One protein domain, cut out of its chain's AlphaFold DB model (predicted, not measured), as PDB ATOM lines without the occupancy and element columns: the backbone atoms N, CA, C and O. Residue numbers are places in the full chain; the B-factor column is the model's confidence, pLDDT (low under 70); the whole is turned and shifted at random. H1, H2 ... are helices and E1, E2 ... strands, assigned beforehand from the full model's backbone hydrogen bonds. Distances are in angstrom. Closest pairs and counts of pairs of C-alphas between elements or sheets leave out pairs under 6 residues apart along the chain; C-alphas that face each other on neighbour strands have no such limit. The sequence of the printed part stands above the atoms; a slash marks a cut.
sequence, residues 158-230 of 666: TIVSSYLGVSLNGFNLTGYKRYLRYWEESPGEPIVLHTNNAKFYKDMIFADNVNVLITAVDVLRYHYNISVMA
ATOM      1  N   THR A 158     201.315 159.475 163.746       91.06
ATOM      2  CA  THR A 158     200.904 159.192 162.370       91.06
ATOM      3  C   THR A 158     201.639 160.135 161.426       91.06
ATOM      4  O   THR A 158     201.412 161.343 161.452       91.06
ATOM      5  N   ILE A 159     202.532 159.604 160.596       92.75
ATOM      6  CA  ILE A 159     203.217 160.357 159.543       92.75
ATOM      7  C   ILE A 159     202.369 160.269 158.280       92.75
ATOM      8  O   ILE A 159     202.152 159.189 157.741       92.75
ATOM      9  N   VAL A 160     201.905 161.409 157.792       92.81
ATOM     10  CA  VAL A 160     200.993 161.515 156.657       92.81
ATOM     11  C   VAL A 160     201.664 162.289 155.542       92.81
ATOM     12  O   VAL A 160     202.327 163.308 155.756       92.81
ATOM     13  N   SER A 161     201.473 161.822 154.318       92.75
ATOM     14  CA  SER A 161     201.944 162.564 153.166       92.75
ATOM     15  C   SER A 161     201.160 163.862 152.958       92.75
ATOM     16  O   SER A 161     199.942 163.848 152.780       92.75
ATOM     17  N   SER A 162     201.868 164.995 152.899       90.06
ATOM     18  CA  SER A 162     201.245 166.324 152.743       90.06
ATOM     19  C   SER A 162     200.430 166.471 151.451       90.06
ATOM     20  O   SER A 162     199.485 167.256 151.412       90.06
ATOM     21  N   TYR A 163     200.725 165.690 150.402       85.50
ATOM     22  CA  TYR A 163     199.963 165.740 149.145       85.50
ATOM     23  C   TYR A 163     198.505 165.271 149.284       85.50
ATOM     24  O   TYR A 163     197.690 165.516 148.382       85.50
ATOM     25  N   LEU A 164     198.186 164.547 150.363       85.81
ATOM     26  CA  LEU A 164     196.840 164.051 150.632       85.81
ATOM     27  C   LEU A 164     195.905 165.176 151.081       85.81
ATOM     28  O   LEU A 164     194.711 165.077 150.829       85.81
ATOM     29  N   GLY A 165     196.437 166.247 151.687       82.19
ATOM     30  CA  GLY A 165     195.648 167.406 152.115       82.19
ATOM     31  C   GLY A 165     194.581 167.078 153.165       82.19
ATOM     32  O   GLY A 165     193.537 167.722 153.195       82.19
ATOM     33  N   VAL A 166     194.813 166.055 153.991       81.81
ATOM     34  CA  VAL A 166     193.840 165.563 154.976       81.81
ATOM     35  C   VAL A 166     194.076 166.169 156.354       81.81
ATOM     36  O   VAL A 166     195.211 166.439 156.724       81.81
ATOM     37  N   SER A 167     193.017 166.333 157.144       82.00
ATOM     38  CA  SER A 167     193.126 166.586 158.585       82.00
ATOM     39  C   SER A 167     192.595 165.361 159.314       82.00
ATOM     40  O   SER A 167     191.439 164.988 159.116       82.00
ATOM     41  N   LEU A 168     193.437 164.718 160.119       80.31
ATOM     42  CA  LEU A 168     193.088 163.487 160.839       80.31
ATOM     43  C   LEU A 168     192.819 163.802 162.313       80.31
ATOM     44  O   LEU A 168     193.129 164.895 162.781       80.31
ATOM     45  N   ASN A 169     192.232 162.868 163.058       78.50
ATOM     46  CA  ASN A 169     192.036 163.055 164.496       78.50
ATOM     47  C   ASN A 169     193.398 163.110 165.212       78.50
ATOM     48  O   ASN A 169     194.215 162.210 165.043       78.50
ATOM     49  N   GLY A 170     193.630 164.163 166.002       81.00
ATOM     50  CA  GLY A 170     194.893 164.425 166.701       81.00
ATOM     51  C   GLY A 170     195.448 165.824 166.425       81.00
ATOM     52  O   GLY A 170     194.836 166.636 165.722       81.00
ATOM     53  N   PHE A 171     196.619 166.127 166.983       86.38
ATOM     54  CA  PHE A 171     197.301 167.399 166.756       86.38
ATOM     55  C   PHE A 171     198.025 167.372 165.403       86.38
ATOM     56  O   PHE A 171     199.049 166.706 165.243       86.38
ATOM     57  N   ASN A 172     197.468 168.071 164.410       90.00
ATOM     58  CA  ASN A 172     197.988 168.081 163.043       90.00
ATOM     59  C   ASN A 172     199.105 169.124 162.909       90.00
ATOM     60  O   ASN A 172     198.893 170.322 163.102       90.00
ATOM     61  N   LEU A 173     200.298 168.660 162.556       93.06
ATOM     62  CA  LEU A 173     201.509 169.456 162.388       93.06
ATOM     63  C   LEU A 173     201.957 169.366 160.934       93.06
ATOM     64  O   LEU A 173     202.001 168.274 160.380       93.06
ATOM     65  N   THR A 174     202.338 170.483 160.319       94.06
ATOM     66  CA  THR A 174     202.868 170.489 158.948       94.06
ATOM     67  C   THR A 174     204.341 170.860 158.956       94.06
ATOM     68  O   THR A 174     204.710 171.931 159.435       94.06
ATOM     69  N   GLY A 175     205.171 169.978 158.399       94.62
ATOM     70  CA  GLY A 175     206.614 170.149 158.306       94.62
ATOM     71  C   GLY A 175     207.381 169.584 159.503       94.62
ATOM     72  O   GLY A 175     207.033 169.807 160.667       94.62
ATOM     73  N   TYR A 176     208.480 168.882 159.219       94.38
ATOM     74  CA  TYR A 176     209.359 168.290 160.237       94.38
ATOM     75  C   TYR A 176     209.896 169.309 161.262       94.38
ATOM     76  O   TYR A 176     210.057 169.000 162.443       94.38
ATOM     77  N   LYS A 177     210.139 170.559 160.853       95.56
ATOM     78  CA  LYS A 177     210.605 171.610 161.767       95.56
ATOM     79  C   LYS A 177     209.532 172.000 162.783       95.56
ATOM     80  O   LYS A 177     209.839 172.176 163.962       95.56
ATOM     81  N   ARG A 178     208.268 172.107 162.353       94.62
ATOM     82  CA  ARG A 178     207.139 172.377 163.255       94.62
ATOM     83  C   ARG A 178     206.900 171.202 164.201       94.62
ATOM     84  O   ARG A 178     206.587 171.447 165.362       94.62
ATOM     85  N   TYR A 179     207.123 169.969 163.741       94.19
ATOM     86  CA  TYR A 179     207.136 168.786 164.604       94.19
ATOM     87  C   TYR A 179     208.159 168.903 165.738       94.19
ATOM     88  O   TYR A 179     207.797 168.762 166.901       94.19
ATOM     89  N   LEU A 180     209.409 169.267 165.438       94.69
ATOM     90  CA  LEU A 180     210.413 169.484 166.487       94.69
ATOM     91  C   LEU A 180     210.045 170.645 167.424       94.69
ATOM     92  O   LEU A 180     210.175 170.507 168.638       94.69
ATOM     93  N   ARG A 181     209.517 171.758 166.895       94.38
ATOM     94  CA  ARG A 181     209.046 172.891 167.718       94.38
ATOM     95  C   ARG A 181     207.938 172.501 168.691       94.38
ATOM     96  O   ARG A 181     207.942 172.959 169.825       94.38
ATOM     97  N   TYR A 182     207.015 171.644 168.264       92.31
ATOM     98  CA  TYR A 182     205.948 171.140 169.124       92.31
ATOM     99  C   TYR A 182     206.503 170.414 170.360       92.31
ATOM    100  O   TYR A 182     206.068 170.659 171.484       92.31
ATOM    101  N   TRP A 183     207.536 169.595 170.165       91.12
ATOM    102  CA  TRP A 183     208.250 168.931 171.255       91.12
ATOM    103  C   TRP A 183     209.063 169.899 172.125       91.12
ATOM    104  O   TRP A 183     209.123 169.746 173.349       91.12
ATOM    105  N   GLU A 184     209.666 170.925 171.523       93.31
ATOM    106  CA  GLU A 184     210.364 171.995 172.249       93.31
ATOM    107  C   GLU A 184     209.409 172.770 173.171       93.31
ATOM    108  O   GLU A 184     209.793 173.086 174.297       93.31
ATOM    109  N   GLU A 185     208.161 172.995 172.749       89.44
ATOM    110  CA  GLU A 185     207.094 173.670 173.502       89.44
ATOM    111  C   GLU A 185     206.548 172.794 174.645       89.44
ATOM    112  O   GLU A 185     207.084 172.800 175.750       89.44
ATOM    113  N   SER A 186     205.486 172.027 174.425       83.62
ATOM    114  CA  SER A 186     204.910 171.070 175.377       83.62
ATOM    115  C   SER A 186     204.023 170.116 174.580       83.62
ATOM    116  O   SER A 186     202.907 170.494 174.223       83.62
ATOM    117  N   PRO A 187     204.531 168.928 174.226       81.88
ATOM    118  CA  PRO A 187     203.791 167.993 173.394       81.88
ATOM    119  C   PRO A 187     202.618 167.379 174.173       81.88
ATOM    120  O   PRO A 187     202.772 166.983 175.321       81.88
ATOM    121  N   GLY A 188     201.456 167.293 173.531       75.81
ATOM    122  CA  GLY A 188     200.336 166.421 173.898       75.81
ATOM    123  C   GLY A 188     200.080 165.341 172.837       75.81
ATOM    124  O   GLY A 188     200.705 165.341 171.770       75.81
ATOM    125  N   GLU A 189     199.143 164.440 173.107       71.50
ATOM    126  CA  GLU A 189     198.864 163.253 172.285       71.50
ATOM    127  C   GLU A 189     197.410 163.243 171.773       71.50
ATOM    128  O   GLU A 189     196.541 163.841 172.418       71.50
ATOM    129  N   PRO A 190     197.097 162.565 170.643       81.81
ATOM    130  CA  PRO A 190     197.982 161.934 169.643       81.81
ATOM    131  C   PRO A 190     198.475 162.910 168.551       81.81
ATOM    132  O   PRO A 190     197.834 163.933 168.289       81.81
ATOM    133  N   ILE A 191     199.598 162.602 167.879       88.94
ATOM    134  CA  ILE A 191     200.271 163.514 166.927       88.94
ATOM    135  C   ILE A 191     200.125 163.039 165.474       88.94
ATOM    136  O   ILE A 191     200.380 161.878 165.150       88.94
ATOM    137  N   VAL A 192     199.807 163.972 164.570       91.12
ATOM    138  CA  VAL A 192     199.738 163.732 163.121       91.12
ATOM    139  C   VAL A 192     200.725 164.653 162.400       91.12
ATOM    140  O   VAL A 192     200.517 165.863 162.328       91.12
ATOM    141  N   LEU A 193     201.804 164.091 161.853       93.06
ATOM    142  CA  LEU A 193     202.833 164.824 161.114       93.06
ATOM    143  C   LEU A 193     202.579 164.766 159.606       93.06
ATOM    144  O   LEU A 193     202.812 163.746 158.967       93.06
ATOM    145  N   HIS A 194     202.205 165.896 159.019       94.19
ATOM    146  CA  HIS A 194     202.137 166.103 157.577       94.19
ATOM    147  C   HIS A 194     203.503 166.504 157.026       94.19
ATOM    148  O   HIS A 194     204.044 167.550 157.387       94.19
ATOM    149  N   THR A 195     204.050 165.697 156.118       93.88
ATOM    150  CA  THR A 195     205.344 165.973 155.467       93.88
ATOM    151  C   THR A 195     205.353 165.519 154.005       93.88
ATOM    152  O   THR A 195     204.717 164.529 153.640       93.88
ATOM    153  N   ASN A 196     206.082 166.223 153.140       92.81
ATOM    154  CA  ASN A 196     206.357 165.806 151.760       92.81
ATOM    155  C   ASN A 196     207.340 164.624 151.698       92.81
ATOM    156  O   ASN A 196     207.480 163.970 150.663       92.81
ATOM    157  N   ASN A 197     208.008 164.335 152.816       91.75
ATOM    158  CA  ASN A 197     209.018 163.295 152.947       91.75
ATOM    159  C   ASN A 197     208.458 161.974 153.504       91.75
ATOM    160  O   ASN A 197     209.229 161.050 153.744       91.75
ATOM    161  N   ALA A 198     207.129 161.842 153.645       91.12
ATOM    162  CA  ALA A 198     206.450 160.666 154.209       91.12
ATOM    163  C   ALA A 198     206.930 159.334 153.599       91.12
ATOM    164  O   ALA A 198     207.143 158.355 154.307       91.12
ATOM    165  N   LYS A 199     207.187 159.318 152.285       88.56
ATOM    166  CA  LYS A 199     207.676 158.141 151.550       88.56
ATOM    167  C   LYS A 199     208.999 157.568 152.072       88.56
ATOM    168  O   LYS A 199     209.211 156.371 151.941       88.56
ATOM    169  N   PHE A 200     209.875 158.395 152.645       87.94
ATOM    170  CA  PHE A 200     211.170 157.947 153.168       87.94
ATOM    171  C   PHE A 200     211.041 157.235 154.517       87.94
ATOM    172  O   PHE A 200     211.941 156.502 154.907       87.94
ATOM    173  N   TYR A 201     209.911 157.423 155.198       87.06
ATOM    174  CA  TYR A 201     209.612 156.820 156.491       87.06
ATOM    175  C   TYR A 201     208.885 155.473 156.363       87.06
ATOM    176  O   TYR A 201     208.755 154.770 157.357       87.06
ATOM    177  N   LYS A 202     208.432 155.094 155.157       82.94
ATOM    178  CA  LYS A 202     207.584 153.910 154.917       82.94
ATOM    179  C   LYS A 202     208.158 152.619 155.495       82.94
ATOM    180  O   LYS A 202     207.437 151.856 156.125       82.94
ATOM    181  N   ASP A 203     209.442 152.398 155.239       80.38
ATOM    182  CA  ASP A 203     210.143 151.151 155.544       80.38
ATOM    183  C   ASP A 203     211.079 151.315 156.756       80.38
ATOM    184  O   ASP A 203     211.933 150.466 157.014       80.38
ATOM    185  N   MET A 204     210.960 152.427 157.492       80.06
ATOM    186  CA  MET A 204     211.767 152.662 158.685       80.06
ATOM    187  C   MET A 204     211.265 151.820 159.857       80.06
ATOM    188  O   MET A 204     210.067 151.684 160.095       80.06
ATOM    189  N   ILE A 205     212.214 151.277 160.619       72.75
ATOM    190  CA  ILE A 205     211.924 150.594 161.878       72.75
ATOM    191  C   ILE A 205     211.905 151.649 162.980       72.75
ATOM    192  O   ILE A 205     212.946 152.206 163.347       72.75
ATOM    193  N   PHE A 206     210.709 151.909 163.494       73.75
ATOM    194  CA  PHE A 206     210.488 152.824 164.605       73.75
ATOM    195  C   PHE A 206     210.627 152.102 165.943       73.75
ATOM    196  O   PHE A 206     210.347 150.910 166.060       73.75
ATOM    197  N   ALA A 207     211.059 152.845 166.961       63.66
ATOM    198  CA  ALA A 207     211.092 152.352 168.335       63.66
ATOM    199  C   ALA A 207     209.690 152.299 168.982       63.66
ATOM    200  O   ALA A 207     209.515 151.608 169.984       63.66
ATOM    201  N   ASP A 208     208.707 152.995 168.394       70.69
ATOM    202  CA  ASP A 208     207.373 153.244 168.954       70.69
ATOM    203  C   ASP A 208     206.237 152.897 167.966       70.69
ATOM    204  O   ASP A 208     206.482 152.494 166.826       70.69
ATOM    205  N   ASN A 209     204.980 153.116 168.381       76.75
ATOM    206  CA  ASN A 209     203.781 152.964 167.549       76.75
ATOM    207  C   ASN A 209     203.657 154.106 166.517       76.75
ATOM    208  O   ASN A 209     202.913 155.075 166.699       76.75
ATOM    209  N   VAL A 210     204.423 153.998 165.429       84.50
ATOM    210  CA  VAL A 210     204.418 154.952 164.313       84.50
ATOM    211  C   VAL A 210     203.714 154.347 163.103       84.50
ATOM    212  O   VAL A 210     204.101 153.288 162.614       84.50
ATOM    213  N   ASN A 211     202.708 155.048 162.583       88.06
ATOM    214  CA  ASN A 211     201.988 154.659 161.372       88.06
ATOM    215  C   ASN A 211     202.325 155.624 160.236       88.06
ATOM    216  O   ASN A 211     202.263 156.838 160.418       88.06
ATOM    217  N   VAL A 212     202.676 155.101 159.060       90.19
ATOM    218  CA  VAL A 212     203.054 155.922 157.898       90.19
ATOM    219  C   VAL A 212     202.008 155.769 156.798       90.19
ATOM    220  O   VAL A 212     201.869 154.705 156.199       90.19
ATOM    221  N   LEU A 213     201.272 156.847 156.530       90.75
ATOM    222  CA  LEU A 213     200.173 156.907 155.570       90.75
ATOM    223  C   LEU A 213     200.609 157.722 154.352       90.75
ATOM    224  O   LEU A 213     200.723 158.950 154.404       90.75
ATOM    225  N   ILE A 214     200.878 157.034 153.243       88.19
ATOM    226  CA  ILE A 214     201.394 157.678 152.033       88.19
ATOM    227  C   ILE A 214     200.239 157.987 151.099       88.19
ATOM    228  O   ILE A 214     200.102 159.129 150.680       88.19
ATOM    229  N   THR A 215     199.404 156.993 150.815       87.06
ATOM    230  CA  THR A 215     198.329 157.042 149.821       87.06
ATOM    231  C   THR A 215     196.963 157.309 150.447       87.06
ATOM    232  O   THR A 215     196.761 157.119 151.649       87.06
ATOM    233  N   ALA A 216     195.985 157.705 149.626       84.88
ATOM    234  CA  ALA A 216     194.610 157.858 150.101       84.88
ATOM    235  C   ALA A 216     194.035 156.511 150.576       84.88
ATOM    236  O   ALA A 216     193.254 156.469 151.523       84.88
ATOM    237  N   VAL A 217     194.473 155.406 149.963       81.50
ATOM    238  CA  VAL A 217     194.132 154.040 150.386       81.50
ATOM    239  C   VAL A 217     194.630 153.759 151.805       81.50
ATOM    240  O   VAL A 217     193.873 153.207 152.602       81.50
ATOM    241  N   ASP A 218     195.864 154.156 152.140       84.94
ATOM    242  CA  ASP A 218     196.433 153.950 153.481       84.94
ATOM    243  C   ASP A 218     195.592 154.669 154.542       84.94
ATOM    244  O   ASP A 218     195.219 154.072 155.551       84.94
ATOM    245  N   VAL A 219     195.215 155.924 154.269       85.06
ATOM    246  CA  VAL A 219     194.351 156.720 155.155       85.06
ATOM    247  C   VAL A 219     192.985 156.062 155.334       85.06
ATOM    248  O   VAL A 219     192.497 155.935 156.457       85.06
ATOM    249  N   LEU A 220     192.377 155.616 154.236       82.12
ATOM    250  CA  LEU A 220     191.064 154.981 154.246       82.12
ATOM    251  C   LEU A 220     191.061 153.649 155.012       82.12
ATOM    252  O   LEU A 220     190.129 153.370 155.765       82.12
ATOM    253  N   ARG A 221     192.123 152.848 154.896       80.81
ATOM    254  CA  ARG A 221     192.282 151.614 155.680       80.81
ATOM    255  C   ARG A 221     192.493 151.902 157.159       80.81
ATOM    256  O   ARG A 221     191.811 151.306 157.983       80.81
ATOM    257  N   TYR A 222     193.414 152.808 157.478       80.50
ATOM    258  CA  TYR A 222     193.826 153.056 158.855       80.50
ATOM    259  C   TYR A 222     192.724 153.732 159.680       80.50
ATOM    260  O   TYR A 222     192.425 153.291 160.783       80.50
ATOM    261  N   HIS A 223     192.069 154.764 159.137       77.44
ATOM    262  CA  HIS A 223     191.079 155.541 159.893       77.44
ATOM    263  C   HIS A 223     189.633 155.073 159.731       77.44
ATOM    264  O   HIS A 223     188.816 155.353 160.604       77.44
ATOM    265  N   TYR A 224     189.303 154.381 158.637       75.19
ATOM    266  CA  TYR A 224     187.920 153.991 158.329       75.19
ATOM    267  C   TYR A 224     187.735 152.474 158.189       75.19
ATOM    268  O   TYR A 224     186.650 152.021 157.839       75.19
ATOM    269  N   ASN A 225     188.775 151.681 158.481       69.94
ATOM    270  CA  ASN A 225     188.755 150.214 158.482       69.94
ATOM    271  C   ASN A 225     188.239 149.585 157.168       69.94
ATOM    272  O   ASN A 225     187.570 148.552 157.160       69.94
ATOM    273  N   ILE A 226     188.544 150.213 156.028       73.12
ATOM    274  CA  ILE A 226     188.058 149.782 154.709       73.12
ATOM    275  C   ILE A 226     188.978 148.692 154.138       73.12
ATOM    276  O   ILE A 226     189.769 148.920 153.218       73.12
ATOM    277  N   SER A 227     188.878 147.481 154.689       65.06
ATOM    278  CA  SER A 227     189.682 146.314 154.282       65.06
ATOM    279  C   SER A 227     189.405 145.845 152.845       65.06
ATOM    280  O   SER A 227     190.293 145.306 152.185       65.06
ATOM    281  N   VAL A 228     188.207 146.127 152.319       63.41
ATOM    282  CA  VAL A 228     187.767 145.781 150.952       63.41
ATOM    283  C   VAL A 228     188.745 146.281 149.879       63.41
ATOM    284  O   VAL A 228     188.986 145.591 148.885       63.41
ATOM    285  N   MET A 229     189.378 147.437 150.106       64.06
ATOM    286  CA  MET A 229     190.280 148.084 149.143       64.06
ATOM    287  C   MET A 229     191.653 147.407 149.023       64.06
ATOM    288  O   MET A 229     192.517 147.886 148.293       64.06
ATOM    289  N   ALA A 230     191.908 146.327 149.764       53.38
ATOM    290  CA  ALA A 230     193.095 145.483 149.598       53.38
ATOM    291  C   ALA A 230     192.944 144.419 148.506       53.38
ATOM    292  O   ALA A 230     193.945 143.883 148.045       53.38
TER     293      ALA A 230
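What this domain is: This is residues 158 to 230 of the 666 residues of an uncharacterized protein of Candidatus Magnetobacterium bavaricum (UniProt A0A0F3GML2). What would one see first? A small, all-parallel sheet of four strands makes the core, with H1 and H2 over one face and H3 on the other: three layers, helices on both faces of a sheet. The short H4 sits beyond H3 at one end of the longest axis, and H1 lies toward the other end. What is it built of? The printed part has 73 residues, with four named helices and four named strands in the order E1, E2, H1, E3, H2, E4, H3, H4; the sheet's order is E2, E3, E1, E4, and the class is mixed, helices and strands. How large is it? It is compact, with a radius of gyration of the C-alphas of 12.4 A, but elongated in outline, spanning 41 by 24 by 23 A.

How they stand to each other: How do the strands pair, from the first residue on? E1, residues 158 to 161, is an inner strand, parallel to E4, residues 209 to 213, at 17 degrees and to E3, residues 191 to 195, at 22 degrees; N 159 and O 211, and N 160 and O 193, are within hydrogen-bond range, each 2.8 A apart. E2, residues 171 to 174, is parallel to E3 at 16 degrees, with N 194 and O 173 2.7 A apart; E2 and E4 are edge strands. Which helices are on the sheet? H1, residues 176 to 185, lies over E2 and E3 at a height of 10.2 A over the sheet and runs along the strands, at 17 degrees to E2 on the local plane; their closest C-alphas, of Leu 173 and Tyr 179, are 6.1 A apart. H2, residues 198 to 201, is on the same face at a height of 7.5 A and only just over E4, on which 3 of its 4 C-alphas fall; its closest C-alpha pair with E1 is Ser 161 and Ala 198, 5.0 A. H3, residues 216 to 224, is also on the sheet, its closest C-alpha pair with E4 being Leu 213 and Val 219, 5.8 A. What of H4 and the crossovers? H4, residues 227 to 230, is not on the sheet and only just touches H3, with 3 pairs of C-alphas within 8 A, the closest being Arg 221 and Ser 227, 6.1 A. E2, H1, E3 form a strand-helix-strand unit, two parallel neighbour strands with a helix between them in the chain, and E3, H2, E4 a split one, with E1 between its strands; both crossovers are right-handed. In H1 and H3 every O i to N i+4 pair is within hydrogen-bond range, while H2 and H4 are too short for such a pair.

Where its parts are: Where does the first element begin? E1 starts at C-alpha 158, (200.904, 159.192, 162.370), and runs 9.9 A; E2 runs 10.1 A. How long are the later elements? H1 measures 14.5 A from C-alpha 176 at (209.359, 168.290, 160.237), E3 12.8 A, H2 5.5 A, E4 13.1 A and H3 11.3 A. Where does the last one end? H4, 5.9 A long, ends at C-alpha 230, (193.095, 145.483, 149.598).

The domain as a whole: How far does it reach? The two C-alphas farthest apart, of Glu 185 and Val 228, are 40.7 A apart. Are there cuts or long links? The printed part has no cut and no long link; E1 to E2 and H2 to E4 are short links, and the others are tight. Where is the model's confidence low? The mean pLDDT of the printed part is 84.3, and residues 207, 225 and 227 to 230 are under 70.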